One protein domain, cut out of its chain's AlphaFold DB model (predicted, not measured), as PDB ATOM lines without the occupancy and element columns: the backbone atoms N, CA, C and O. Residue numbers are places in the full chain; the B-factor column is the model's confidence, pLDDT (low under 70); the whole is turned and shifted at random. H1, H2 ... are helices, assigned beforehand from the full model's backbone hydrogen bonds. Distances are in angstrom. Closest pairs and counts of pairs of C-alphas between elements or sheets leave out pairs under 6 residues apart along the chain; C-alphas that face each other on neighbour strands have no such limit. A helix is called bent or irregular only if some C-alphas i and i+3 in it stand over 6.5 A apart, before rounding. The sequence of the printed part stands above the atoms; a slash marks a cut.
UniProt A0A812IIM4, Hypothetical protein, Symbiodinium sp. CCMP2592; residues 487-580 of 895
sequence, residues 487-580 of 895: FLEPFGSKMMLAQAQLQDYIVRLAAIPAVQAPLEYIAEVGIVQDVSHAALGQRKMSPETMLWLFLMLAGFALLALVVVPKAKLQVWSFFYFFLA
ATOM      1  N   PHE A 487     132.359 225.604 135.219       54.78
ATOM      2  CA  PHE A 487     132.002 225.258 136.602       54.78
ATOM      3  C   PHE A 487     132.291 223.783 136.941       54.78
ATOM      4  O   PHE A 487     132.582 223.465 138.096       54.78
ATOM      5  N   LEU A 488     132.233 222.883 135.955       56.09
ATOM      6  CA  LEU A 488     132.483 221.446 136.124       56.09
ATOM      7  C   LEU A 488     133.966 221.065 135.976       56.09
ATOM      8  O   LEU A 488     134.439 220.177 136.683       56.09
ATOM      9  N   GLU A 489     134.723 221.751 135.121       67.81
ATOM     10  CA  GLU A 489     136.148 221.487 134.870       67.81
ATOM     11  C   GLU A 489     137.038 221.598 136.138       67.81
ATOM     12  O   GLU A 489     137.842 220.687 136.394       67.81
ATOM     13  N   PRO A 490     136.849 222.593 137.039       71.06
ATOM     14  CA  PRO A 490     137.570 222.652 138.316       71.06
ATOM     15  C   PRO A 490     137.141 221.570 139.317       71.06
ATOM     16  O   PRO A 490     137.811 221.379 140.333       71.06
ATOM     17  N   PHE A 491     136.007 220.901 139.082       71.50
ATOM     18  CA  PHE A 491     135.518 219.801 139.912       71.50
ATOM     19  C   PHE A 491     136.076 218.459 139.424       71.50
ATOM     20  O   PHE A 491     136.573 217.681 140.235       71.50
ATOM     21  N   GLY A 492     136.078 218.223 138.106       82.25
ATOM     22  CA  GLY A 492     136.646 217.019 137.492       82.25
ATOM     23  C   GLY A 492     138.136 216.850 137.796       82.25
ATOM     24  O   GLY A 492     138.544 215.812 138.311       82.25
ATOM     25  N   SER A 493     138.935 217.898 137.584       86.06
ATOM     26  CA  SER A 493     140.378 217.900 137.886       86.06
ATOM     27  C   SER A 493     140.686 217.610 139.364       86.06
ATOM     28  O   SER A 493     141.538 216.778 139.673       86.06
ATOM     29  N   LYS A 494     139.947 218.228 140.297       88.19
ATOM     30  CA  LYS A 494     140.089 217.971 141.743       88.19
ATOM     31  C   LYS A 494     139.641 216.569 142.147       88.19
ATOM     32  O   LYS A 494     140.267 215.973 143.018       88.19
ATOM     33  N   MET A 495     138.583 216.042 141.531       86.19
ATOM     34  CA  MET A 495     138.104 214.684 141.788       86.19
ATOM     35  C   MET A 495     139.116 213.637 141.308       86.19
ATOM     36  O   MET A 495     139.415 212.711 142.054       86.19
ATOM     37  N   MET A 496     139.708 213.829 140.124       89.56
ATOM     38  CA  MET A 496     140.767 212.958 139.598       89.56
ATOM     39  C   MET A 496     142.033 213.001 140.464       89.56
ATOM     40  O   MET A 496     142.590 211.954 140.785       89.56
ATOM     41  N   LEU A 497     142.451 214.188 140.925       92.75
ATOM     42  CA  LEU A 497     143.573 214.319 141.864       92.75
ATOM     43  C   LEU A 497     143.290 213.615 143.200       92.75
ATOM     44  O   LEU A 497     144.146 212.890 143.701       92.75
ATOM     45  N   ALA A 498     142.088 213.784 143.759       90.00
ATOM     46  CA  ALA A 498     141.685 213.113 144.994       90.00
ATOM     47  C   ALA A 498     141.608 211.584 144.831       90.00
ATOM     48  O   ALA A 498     141.987 210.854 145.744       90.00
ATOM     49  N   GLN A 499     141.170 211.094 143.666       92.12
ATOM     50  CA  GLN A 499     141.170 209.669 143.330       92.12
ATOM     51  C   GLN A 499     142.599 209.113 143.241       92.12
ATOM     52  O   GLN A 499     142.879 208.078 143.843       92.12
ATOM     53  N   ALA A 500     143.515 209.812 142.564       92.75
ATOM     54  CA  ALA A 500     144.920 209.411 142.475       92.75
ATOM     55  C   ALA A 500     145.607 209.390 143.855       92.75
ATOM     56  O   ALA A 500     146.299 208.431 144.189       92.75
ATOM     57  N   GLN A 501     145.356 210.404 144.693       94.44
ATOM     58  CA  GLN A 501     145.848 210.462 146.076       94.44
ATOM     59  C   GLN A 501     145.280 209.335 146.949       94.44
ATOM     60  O   GLN A 501     146.011 208.741 147.740       94.44
ATOM     61  N   LEU A 502     143.991 209.011 146.801       91.19
ATOM     62  CA  LEU A 502     143.368 207.885 147.498       91.19
ATOM     63  C   LEU A 502     143.975 206.545 147.056       91.19
ATOM     64  O   LEU A 502     144.187 205.672 147.895       91.19
ATOM     65  N   GLN A 503     144.289 206.388 145.769       93.19
ATOM     66  CA  GLN A 503     144.887 205.167 145.237       93.19
ATOM     67  C   GLN A 503     146.329 204.963 145.729       93.19
ATOM     68  O   GLN A 503     146.630 203.886 146.235       93.19
ATOM     69  N   ASP A 504     147.183 205.993 145.686       94.38
ATOM     70  CA  ASP A 504     148.532 205.966 146.286       94.38
ATOM     71  C   ASP A 504     148.478 205.661 147.796       94.38
ATOM     72  O   ASP A 504     149.225 204.821 148.297       94.38
ATOM     73  N   TYR A 505     147.530 206.263 148.522       94.69
ATOM     74  CA  TYR A 505     147.326 205.967 149.941       94.69
ATOM     75  C   TYR A 505     146.918 204.504 150.193       94.69
ATOM     76  O   TYR A 505     147.426 203.883 151.127       94.69
ATOM     77  N   ILE A 506     146.036 203.932 149.366       92.56
ATOM     78  CA  ILE A 506     145.601 202.531 149.488       92.56
ATOM     79  C   ILE A 506     146.744 201.560 149.173       92.56
ATOM     80  O   ILE A 506     146.910 200.594 149.913       92.56
ATOM     81  N   VAL A 507     147.569 201.836 148.156       93.88
ATOM     82  CA  VAL A 507     148.777 201.043 147.849       93.88
ATOM     83  C   VAL A 507     149.736 201.042 149.045       93.88
ATOM     84  O   VAL A 507     150.125 199.982 149.533       93.88
ATOM     85  N   ARG A 508     150.047 202.221 149.601       94.12
ATOM     86  CA  ARG A 508     150.914 202.336 150.789       94.12
ATOM     87  C   ARG A 508     150.335 201.638 152.017       94.12
ATOM     88  O   ARG A 508     151.093 201.059 152.785       94.12
ATOM     89  N   LEU A 509     149.015 201.689 152.209       92.62
ATOM     90  CA  LEU A 509     148.332 201.026 153.320       92.62
ATOM     91  C   LEU A 509     148.330 199.496 153.160       92.62
ATOM     92  O   LEU A 509     148.533 198.791 154.146       92.62
ATOM     93  N   ALA A 510     148.148 198.990 151.937       93.50
ATOM     94  CA  ALA A 510     148.215 197.563 151.618       93.50
ATOM     95  C   ALA A 510     149.626 196.979 151.796       93.50
ATOM     96  O   ALA A 510     149.744 195.815 152.160       93.50
ATOM     97  N   ALA A 511     150.674 197.786 151.593       93.81
ATOM     98  CA  ALA A 511     152.076 197.396 151.763       93.81
ATOM     99  C   ALA A 511     152.570 197.383 153.229       93.81
ATOM    100  O   ALA A 511     153.722 197.036 153.491       93.81
ATOM    101  N   ILE A 512     151.744 197.774 154.210       95.94
ATOM    102  CA  ILE A 512     152.102 197.646 155.632       95.94
ATOM    103  C   ILE A 512     151.960 196.166 156.028       95.94
ATOM    104  O   ILE A 512     150.844 195.658 155.946       95.94
ATOM    105  N   PRO A 513     152.997 195.475 156.550       95.94
ATOM    106  CA  PRO A 513     152.938 194.026 156.803       95.94
ATOM    107  C   PRO A 513     151.762 193.562 157.680       95.94
ATOM    108  O   PRO A 513     151.175 192.511 157.434       95.94
ATOM    109  N   ALA A 514     151.366 194.375 158.666       95.19
ATOM    110  CA  ALA A 514     150.223 194.108 159.546       95.19
ATOM    111  C   ALA A 514     148.847 194.183 158.845       95.19
ATOM    112  O   ALA A 514     147.860 193.691 159.384       95.19
ATOM    113  N   VAL A 515     148.778 194.809 157.666       93.62
ATOM    114  CA  VAL A 515     147.596 194.882 156.791       93.62
ATOM    115  C   VAL A 515     147.728 193.873 155.646       93.62
ATOM    116  O   VAL A 515     146.763 193.182 155.331       93.62
ATOM    117  N   GLN A 516     148.931 193.737 155.080       95.38
ATOM    118  CA  GLN A 516     149.248 192.832 153.980       95.38
ATOM    119  C   GLN A 516     148.972 191.364 154.326       95.38
ATOM    120  O   GLN A 516     148.185 190.724 153.634       95.38
ATOM    121  N   ALA A 517     149.552 190.840 155.412       94.81
ATOM    122  CA  ALA A 517     149.459 189.412 155.728       94.81
ATOM    123  C   ALA A 517     148.006 188.925 155.961       94.81
ATOM    124  O   ALA A 517     147.643 187.872 155.435       94.81
ATOM    125  N   PRO A 518     147.118 189.677 156.652       95.88
ATOM    126  CA  PRO A 518     145.690 189.353 156.682       95.88
ATOM    127  C   PRO A 518     145.005 189.380 155.308       95.88
ATOM    128  O   PRO A 518     144.145 188.542 155.050       95.88
ATOM    129  N   LEU A 519     145.353 190.325 154.426       94.94
ATOM    130  CA  LEU A 519     144.757 190.419 153.087       94.94
ATOM    131  C   LEU A 519     145.203 189.269 152.177       94.94
ATOM    132  O   LEU A 519     144.369 188.725 151.456       94.94
ATOM    133  N   GLU A 520     146.476 188.876 152.243       94.50
ATOM    134  CA  GLU A 520     147.020 187.705 151.544       94.50
ATOM    135  C   GLU A 520     146.341 186.421 152.026       94.50
ATOM    136  O   GLU A 520     145.790 185.682 151.214       94.50
ATOM    137  N   TYR A 521     146.250 186.217 153.345       95.88
ATOM    138  CA  TYR A 521     145.541 185.073 153.923       95.88
ATOM    139  C   TYR A 521     144.077 184.986 153.455       95.88
ATOM    140  O   TYR A 521     143.604 183.910 153.096       95.88
ATOM    141  N   ILE A 522     143.354 186.114 153.404       94.06
ATOM    142  CA  ILE A 522     141.969 186.141 152.904       94.06
ATOM    143  C   ILE A 522     141.919 185.876 151.387       94.06
ATOM    144  O   ILE A 522     141.010 185.184 150.932       94.06
ATOM    145  N   ALA A 523     142.882 186.373 150.602       93.62
ATOM    146  CA  ALA A 523     142.978 186.110 149.162       93.62
ATOM    147  C   ALA A 523     143.291 184.635 148.829       93.62
ATOM    148  O   ALA A 523     142.998 184.171 147.724       93.62
ATOM    149  N   GLU A 524     143.862 183.881 149.771       94.88
ATOM    150  CA  GLU A 524     144.119 182.443 149.633       94.88
ATOM    151  C   GLU A 524     142.927 181.548 150.017       94.88
ATOM    152  O   GLU A 524     142.907 180.366 149.666       94.88
ATOM    153  N   VAL A 525     141.887 182.087 150.664       95.88
ATOM    154  CA  VAL A 525     140.668 181.324 150.977       95.88
ATOM    155  C   VAL A 525     139.954 180.931 149.680       95.88
ATOM    156  O   VAL A 525     139.504 181.796 148.932       95.88
ATOM    157  N   GLY A 526     139.767 179.628 149.439       95.88
ATOM    158  CA  GLY A 526     139.200 179.107 148.181       95.88
ATOM    159  C   GLY A 526     137.881 179.765 147.746       95.88
ATOM    160  O   GLY A 526     137.734 180.123 146.585       95.88
ATOM    161  N   ILE A 527     136.974 180.061 148.687       94.62
ATOM    162  CA  ILE A 527     135.716 180.786 148.406       94.62
ATOM    163  C   ILE A 527     135.981 182.180 147.807       94.62
ATOM    164  O   ILE A 527     135.269 182.610 146.902       94.62
ATOM    165  N   VAL A 528     137.002 182.895 148.290       92.06
ATOM    166  CA  VAL A 528     137.394 184.213 147.764       92.06
ATOM    167  C   VAL A 528     137.994 184.068 146.367       92.06
ATOM    168  O   VAL A 528     137.671 184.868 145.492       92.06
ATOM    169  N   GLN A 529     138.787 183.022 146.120       94.25
ATOM    170  CA  GLN A 529     139.350 182.727 144.796       94.25
ATOM    171  C   GLN A 529     138.273 182.359 143.768       94.25
ATOM    172  O   GLN A 529     138.326 182.838 142.635       94.25
ATOM    173  N   ASP A 530     137.275 181.566 144.160       95.00
ATOM    174  CA  ASP A 530     136.149 181.181 143.303       95.00
ATOM    175  C   ASP A 530     135.260 182.388 142.973       95.00
ATOM    176  O   ASP A 530     134.915 182.607 141.810       95.00
ATOM    177  N   VAL A 531     134.945 183.230 143.968       91.56
ATOM    178  CA  VAL A 531     134.211 184.492 143.760       91.56
ATOM    179  C   VAL A 531     135.016 185.463 142.892       91.56
ATOM    180  O   VAL A 531     134.456 186.066 141.979       91.56
ATOM    181  N   SER A 532     136.326 185.583 143.121       93.81
ATOM    182  CA  SER A 532     137.235 186.395 142.301       93.81
ATOM    183  C   SER A 532     137.264 185.915 140.849       93.81
ATOM    184  O   SER A 532     137.162 186.717 139.921       93.81
ATOM    185  N   HIS A 533     137.338 184.604 140.631       94.81
ATOM    186  CA  HIS A 533     137.348 184.015 139.298       94.81
ATOM    187  C   HIS A 533     136.005 184.201 138.584       94.81
ATOM    188  O   HIS A 533     135.987 184.552 137.407       94.81
ATOM    189  N   ALA A 534     134.885 184.038 139.292       94.44
ATOM    190  CA  ALA A 534     133.551 184.268 138.741       94.44
ATOM    191  C   ALA A 534     133.271 185.752 138.424       94.44
ATOM    192  O   ALA A 534     132.572 186.040 137.455       94.44
ATOM    193  N   ALA A 535     133.798 186.689 139.222       91.25
ATOM    194  CA  ALA A 535     133.532 188.121 139.072       91.25
ATOM    195  C   ALA A 535     134.533 188.861 138.163       91.25
ATOM    196  O   ALA A 535     134.137 189.787 137.461       91.25
ATOM    197  N   LEU A 536     135.816 188.481 138.195       92.94
ATOM    198  CA  LEU A 536     136.928 189.187 137.535       92.94
ATOM    199  C   LEU A 536     137.742 188.304 136.569       92.94
ATOM    200  O   LEU A 536     138.684 188.792 135.950       92.94
ATOM    201  N   GLY A 537     137.447 187.003 136.463       94.88
ATOM    202  CA  GLY A 537     138.228 186.061 135.647       94.88
ATOM    203  C   GLY A 537     139.609 185.702 136.218       94.88
ATOM    204  O   GLY A 537     140.386 185.018 135.559       94.88
ATOM    205  N   GLN A 538     139.936 186.139 137.439       94.38
ATOM    206  CA  GLN A 538     141.243 185.928 138.075       94.38
ATOM    207  C   GLN A 538     141.087 185.185 139.406       94.38
ATOM    208  O   GLN A 538     140.294 185.598 140.244       94.38
ATOM    209  N   ARG A 539     141.855 184.109 139.636       92.94
ATOM    210  CA  ARG A 539     141.828 183.364 140.918       92.94
ATOM    211  C   ARG A 539     142.632 184.021 142.041       92.94
ATOM    212  O   ARG A 539     142.295 183.834 143.201       92.94
ATOM    213  N   LYS A 540     143.692 184.765 141.713       93.94
ATOM    214  CA  LYS A 540     144.525 185.486 142.687       93.94
ATOM    215  C   LYS A 540     144.185 186.973 142.632       93.94
ATOM    216  O   LYS A 540     144.366 187.581 141.582       93.94
ATOM    217  N   MET A 541     143.736 187.550 143.747       93.62
ATOM    218  CA  MET A 541     143.666 189.006 143.915       93.62
ATOM    219  C   MET A 541     144.955 189.522 144.563       93.62
ATOM    220  O   MET A 541     145.491 188.874 145.462       93.62
ATOM    221  N   SER A 542     145.431 190.703 144.160       94.50
ATOM    222  CA  SER A 542     146.476 191.407 144.915       94.50
ATOM    223  C   SER A 542     145.926 191.937 146.252       94.50
ATOM    224  O   SER A 542     144.735 192.267 146.324       94.50
ATOM    225  N   PRO A 543     146.765 192.104 147.296       91.88
ATOM    226  CA  PRO A 543     146.345 192.721 148.558       91.88
ATOM    227  C   PRO A 543     145.718 194.108 148.361       91.88
ATOM    228  O   PRO A 543     144.723 194.440 148.999       91.88
ATOM    229  N   GLU A 544     146.229 194.890 147.407       91.31
ATOM    230  CA  GLU A 544     145.669 196.185 147.004       91.31
ATOM    231  C   GLU A 544     144.230 196.070 146.478       91.31
ATOM    232  O   GLU A 544     143.358 196.836 146.889       91.31
ATOM    233  N   THR A 545     143.963 195.092 145.602       90.81
ATOM    234  CA  THR A 545     142.619 194.827 145.058       90.81
ATOM    235  C   THR A 545     141.662 194.391 146.166       90.81
ATOM    236  O   THR A 545     140.533 194.877 146.238       90.81
ATOM    237  N   MET A 546     142.129 193.529 147.076       91.19
ATOM    238  CA  MET A 546     141.365 193.097 148.251       91.19
ATOM    239  C   MET A 546     141.038 194.261 149.192       91.19
ATOM    240  O   MET A 546     139.902 194.376 149.656       91.19
ATOM    241  N   LEU A 547     141.998 195.157 149.446       91.25
ATOM    242  CA  LEU A 547     141.792 196.340 150.280       91.25
ATOM    243  C   LEU A 547     140.814 197.324 149.627       91.25
ATOM    244  O   LEU A 547     139.912 197.821 150.301       91.25
ATOM    245  N   TRP A 548     140.925 197.553 148.314       93.62
ATOM    246  CA  TRP A 548     139.949 198.331 147.547       93.62
ATOM    247  C   TRP A 548     138.541 197.740 147.639       93.62
ATOM    248  O   TRP A 548     137.595 198.468 147.938       93.62
ATOM    249  N   LEU A 549     138.391 196.427 147.436       91.31
ATOM    250  CA  LEU A 549     137.103 195.744 147.543       91.31
ATOM    251  C   LEU A 549     136.522 195.870 148.958       91.31
ATOM    252  O   LEU A 549     135.347 196.205 149.109       91.31
ATOM    253  N   PHE A 550     137.340 195.681 149.997       93.06
ATOM    254  CA  PHE A 550     136.924 195.854 151.388       93.06
ATOM    255  C   PHE A 550     136.471 197.291 151.684       93.06
ATOM    256  O   PHE A 550     135.400 197.489 152.258       93.06
ATOM    257  N   LEU A 551     137.235 198.301 151.255       93.19
ATOM    258  CA  LEU A 551     136.889 199.715 151.436       93.19
ATOM    259  C   LEU A 551     135.624 200.105 150.659       93.19
ATOM    260  O   LEU A 551     134.788 200.835 151.190       93.19
ATOM    261  N   MET A 552     135.433 199.577 149.447       93.06
ATOM    262  CA  MET A 552     134.211 199.774 148.663       93.06
ATOM    263  C   MET A 552     132.999 199.118 149.332       93.06
ATOM    264  O   MET A 552     131.966 199.768 149.482       93.06
ATOM    265  N   LEU A 553     133.115 197.871 149.800       93.38
ATOM    266  CA  LEU A 553     132.047 197.177 150.529       93.38
ATOM    267  C   LEU A 553     131.711 197.881 151.852       93.38
ATOM    268  O   LEU A 553     130.533 198.063 152.162       93.38
ATOM    269  N   ALA A 554     132.715 198.348 152.599       93.31
ATOM    270  CA  ALA A 554     132.521 199.153 153.802       93.31
ATOM    271  C   ALA A 554     131.841 200.498 153.483       93.31
ATOM    272  O   ALA A 554     130.902 200.896 154.174       93.31
ATOM    273  N   GLY A 555     132.248 201.168 152.401       92.75
ATOM    274  CA  GLY A 555     131.622 202.391 151.898       92.75
ATOM    275  C   GLY A 555     130.155 202.186 151.507       92.75
ATOM    276  O   GLY A 555     129.292 202.949 151.942       92.75
ATOM    277  N   PHE A 556     129.844 201.116 150.769       94.50
ATOM    278  CA  PHE A 556     128.470 200.731 150.433       94.50
ATOM    279  C   PHE A 556     127.648 200.352 151.670       94.50
ATOM    280  O   PHE A 556     126.483 200.740 151.760       94.50
ATOM    281  N   ALA A 557     128.232 199.660 152.652       92.94
ATOM    282  CA  ALA A 557     127.559 199.336 153.907       92.94
ATOM    283  C   ALA A 557     127.235 200.601 154.723       92.94
ATOM    284  O   ALA A 557     126.108 200.758 155.195       92.94
ATOM    285  N   LEU A 558     128.175 201.546 154.832       91.50
ATOM    286  CA  LEU A 558     127.955 202.849 155.472       91.50
ATOM    287  C   LEU A 558     126.888 203.671 154.732       91.50
ATOM    288  O   LEU A 558     125.981 204.217 155.367       91.50
ATOM    289  N   LEU A 559     126.938 203.707 153.398       91.44
ATOM    290  CA  LEU A 559     125.922 204.337 152.554       91.44
ATOM    291  C   LEU A 559     124.536 203.717 152.793       91.44
ATOM    292  O   LEU A 559     123.566 204.439 153.031       91.44
ATOM    293  N   ALA A 560     124.442 202.386 152.809       92.50
ATOM    294  CA  ALA A 560     123.207 201.663 153.084       92.50
ATOM    295  C   ALA A 560     122.672 201.960 154.497       92.50
ATOM    296  O   ALA A 560     121.491 202.264 154.644       92.50
ATOM    297  N   LEU A 561     123.521 201.974 155.530       90.06
ATOM    298  CA  LEU A 561     123.126 202.321 156.905       90.06
ATOM    299  C   LEU A 561     122.530 203.735 157.030       90.06
ATOM    300  O   LEU A 561     121.694 203.980 157.906       90.06
ATOM    301  N   VAL A 562     122.925 204.662 156.151       89.44
ATOM    302  CA  VAL A 562     122.375 206.024 156.088       89.44
ATOM    303  C   VAL A 562     121.094 206.090 155.243       89.44
ATOM    304  O   VAL A 562     120.112 206.693 155.679       89.44
ATOM    305  N   VAL A 563     121.071 205.449 154.070       90.88
ATOM    306  CA  VAL A 563     119.973 205.550 153.088       90.88
ATOM    307  C   VAL A 563     118.790 204.629 153.416       90.88
ATOM    308  O   VAL A 563     117.637 205.054 153.317       90.88
ATOM    309  N   VAL A 564     119.035 203.387 153.850       92.94
ATOM    310  CA  VAL A 564     117.995 202.362 154.085       92.94
ATOM    311  C   VAL A 564     116.893 202.821 155.052       92.94
ATOM    312  O   VAL A 564     115.726 202.582 154.741       92.94
ATOM    313  N   PRO A 565     117.163 203.520 156.177       91.38
ATOM    314  CA  PRO A 565     116.096 204.042 157.035       91.38
ATOM    315  C   PRO A 565     115.141 205.002 156.308       91.38
ATOM    316  O   PRO A 565     113.927 204.945 156.527       91.38
ATOM    317  N   LYS A 566     115.670 205.853 155.418       92.25
ATOM    318  CA  LYS A 566     114.888 206.824 154.640       92.25
ATOM    319  C   LYS A 566     114.142 206.142 153.492       92.25
ATOM    320  O   LYS A 566     112.948 206.385 153.332       92.25
ATOM    321  N   ALA A 567     114.782 205.209 152.786       93.38
ATOM    322  CA  ALA A 567     114.142 204.377 151.765       93.38
ATOM    323  C   ALA A 567     112.997 203.524 152.352       93.38
ATOM    324  O   ALA A 567     111.888 203.507 151.820       93.38
ATOM    325  N   LYS A 568     113.206 202.896 153.519       94.94
ATOM    326  CA  LYS A 568     112.165 202.159 154.256       94.94
ATOM    327  C   LYS A 568     110.983 203.058 154.621       94.94
ATOM    328  O   LYS A 568     109.837 202.630 154.483       94.94
ATOM    329  N   LEU A 569     111.236 204.296 155.057       95.12
ATOM    330  CA  LEU A 569     110.172 205.268 155.317       95.12
ATOM    331  C   LEU A 569     109.437 205.659 154.027       95.12
ATOM    332  O   LEU A 569     108.212 205.717 154.050       95.12
ATOM    333  N   GLN A 570     110.136 205.882 152.911       94.62
ATOM    334  CA  GLN A 570     109.526 206.196 151.610       94.62
ATOM    335  C   GLN A 570     108.609 205.064 151.124       94.62
ATOM    336  O   GLN A 570     107.433 205.313 150.852       94.62
ATOM    337  N   VAL A 571     109.101 203.820 151.113       96.31
ATOM    338  CA  VAL A 571     108.330 202.616 150.743       96.31
ATOM    339  C   VAL A 571     107.115 202.443 151.658       96.31
ATOM    340  O   VAL A 571     105.991 202.293 151.180       96.31
ATOM    341  N   TRP A 572     107.300 202.544 152.979       96.62
ATOM    342  CA  TRP A 572     106.185 202.507 153.929       96.62
ATOM    343  C   TRP A 572     105.151 203.603 153.652       96.62
ATOM    344  O   TRP A 572     103.948 203.355 153.694       96.62
ATOM    345  N   SER A 573     105.613 204.814 153.351       95.94
ATOM    346  CA  SER A 573     104.753 205.972 153.119       95.94
ATOM    347  C   SER A 573     103.961 205.871 151.822       95.94
ATOM    348  O   SER A 573     102.818 206.321 151.788       95.94
ATOM    349  N   PHE A 574     104.527 205.246 150.787       96.06
ATOM    350  CA  PHE A 574     103.810 204.883 149.566       96.06
ATOM    351  C   PHE A 574     102.640 203.946 149.899       96.06
ATOM    352  O   PHE A 574     101.482 204.294 149.659       96.06
ATOM    353  N   PHE A 575     102.902 202.815 150.565       97.00
ATOM    354  CA  PHE A 575     101.838 201.895 150.986       97.00
ATOM    355  C   PHE A 575     100.823 202.559 151.926       97.00
ATOM    356  O   PHE A 575      99.621 202.335 151.792       97.00
ATOM    357  N   TYR A 576     101.271 203.420 152.841       96.12
ATOM    358  CA  TYR A 576     100.396 204.174 153.737       96.12
ATOM    359  C   TYR A 576      99.468 205.132 152.978       96.12
ATOM    360  O   TYR A 576      98.262 205.160 153.241       96.12
ATOM    361  N   PHE A 577     100.000 205.871 152.003       95.69
ATOM    362  CA  PHE A 577      99.240 206.827 151.201       95.69
ATOM    363  C   PHE A 577      98.071 206.170 150.453       95.69
ATOM    364  O   PHE A 577      96.974 206.733 150.409       95.69
ATOM    365  N   PHE A 578      98.268 204.961 149.921       95.56
ATOM    366  CA  PHE A 578      97.222 204.233 149.198       95.56
ATOM    367  C   PHE A 578      96.312 203.394 150.111       95.56
ATOM    368  O   PHE A 578      95.088 203.436 149.964       95.56
ATOM    369  N   LEU A 579      96.872 202.663 151.083       95.81
ATOM    370  CA  LEU A 579      96.164 201.586 151.793       95.81
ATOM    371  C   LEU A 579      95.604 201.973 153.178       95.81
ATOM    372  O   LEU A 579      94.750 201.259 153.713       95.81
ATOM    373  N   ALA A 580      96.038 203.084 153.789       95.00
ATOM    374  CA  ALA A 580      95.704 203.378 155.187       95.00
ATOM    375  C   ALA A 580      94.215 203.695 155.443       95.00
ATOM    376  O   ALA A 580      93.549 204.416 154.690       95.00
TER     377      ALA A 580
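AT A GLANCE: This is residues 487 to 580 of the 895 residues of the protein "Hypothetical protein" of Symbiodinium sp. CCMP2592 (UniProt A0A812IIM4). Look for a V of two long helices, H1 and H4, with short H2 and H3 as a small head at its corner. Residues 487 to 502 and 552 to 580 stick out. The 94 printed residues hold four named helices, H1 to H4 in order, and no named strand: all helix, extended, radius of gyration of the C-alphas 19.4 A, spans 57 by 43 by 27 A.

HOW THE PARTS SIT: Start at H1, residues 487 to 510; its residues 506 to 510 alone touch H4a, residues 543 to 562, opposite ways at a steep tilt of 57 degrees, closest C-alphas Ala 510 and Glu 544, 5.4 A. H2, residues 513 to 524, touches residues 543 to 547 of H4a alone, about perpendicular at 89 degrees, closest C-alphas Leu 519 and Pro 543, 5.3 A. H3, residues 526 to 536, is close to but not clearly touching H2, closest C-alphas Ala 523 and Gln 529, 6.6 A. Every O i to N i+4 pair is within hydrogen-bond range in H3, H4a and H4b, residues 565 to 579; 18 of 20 are in H1, 7 of 8 in H2.

IN THESE COORDINATES: Find C-alpha 487 at (132.002, 225.258, 136.602); H1 runs 35.4 A. H4, residues 543 to 579, was assigned as one helix by its hydrogen bonds but is bent, C-alphas 562 and 565 being 6.7 A apart; H4b ends at C-alpha 579, (96.164, 201.586, 151.793).

THE WHOLE: The printed part has no cut; residues 487 to 489 are under pLDDT 70.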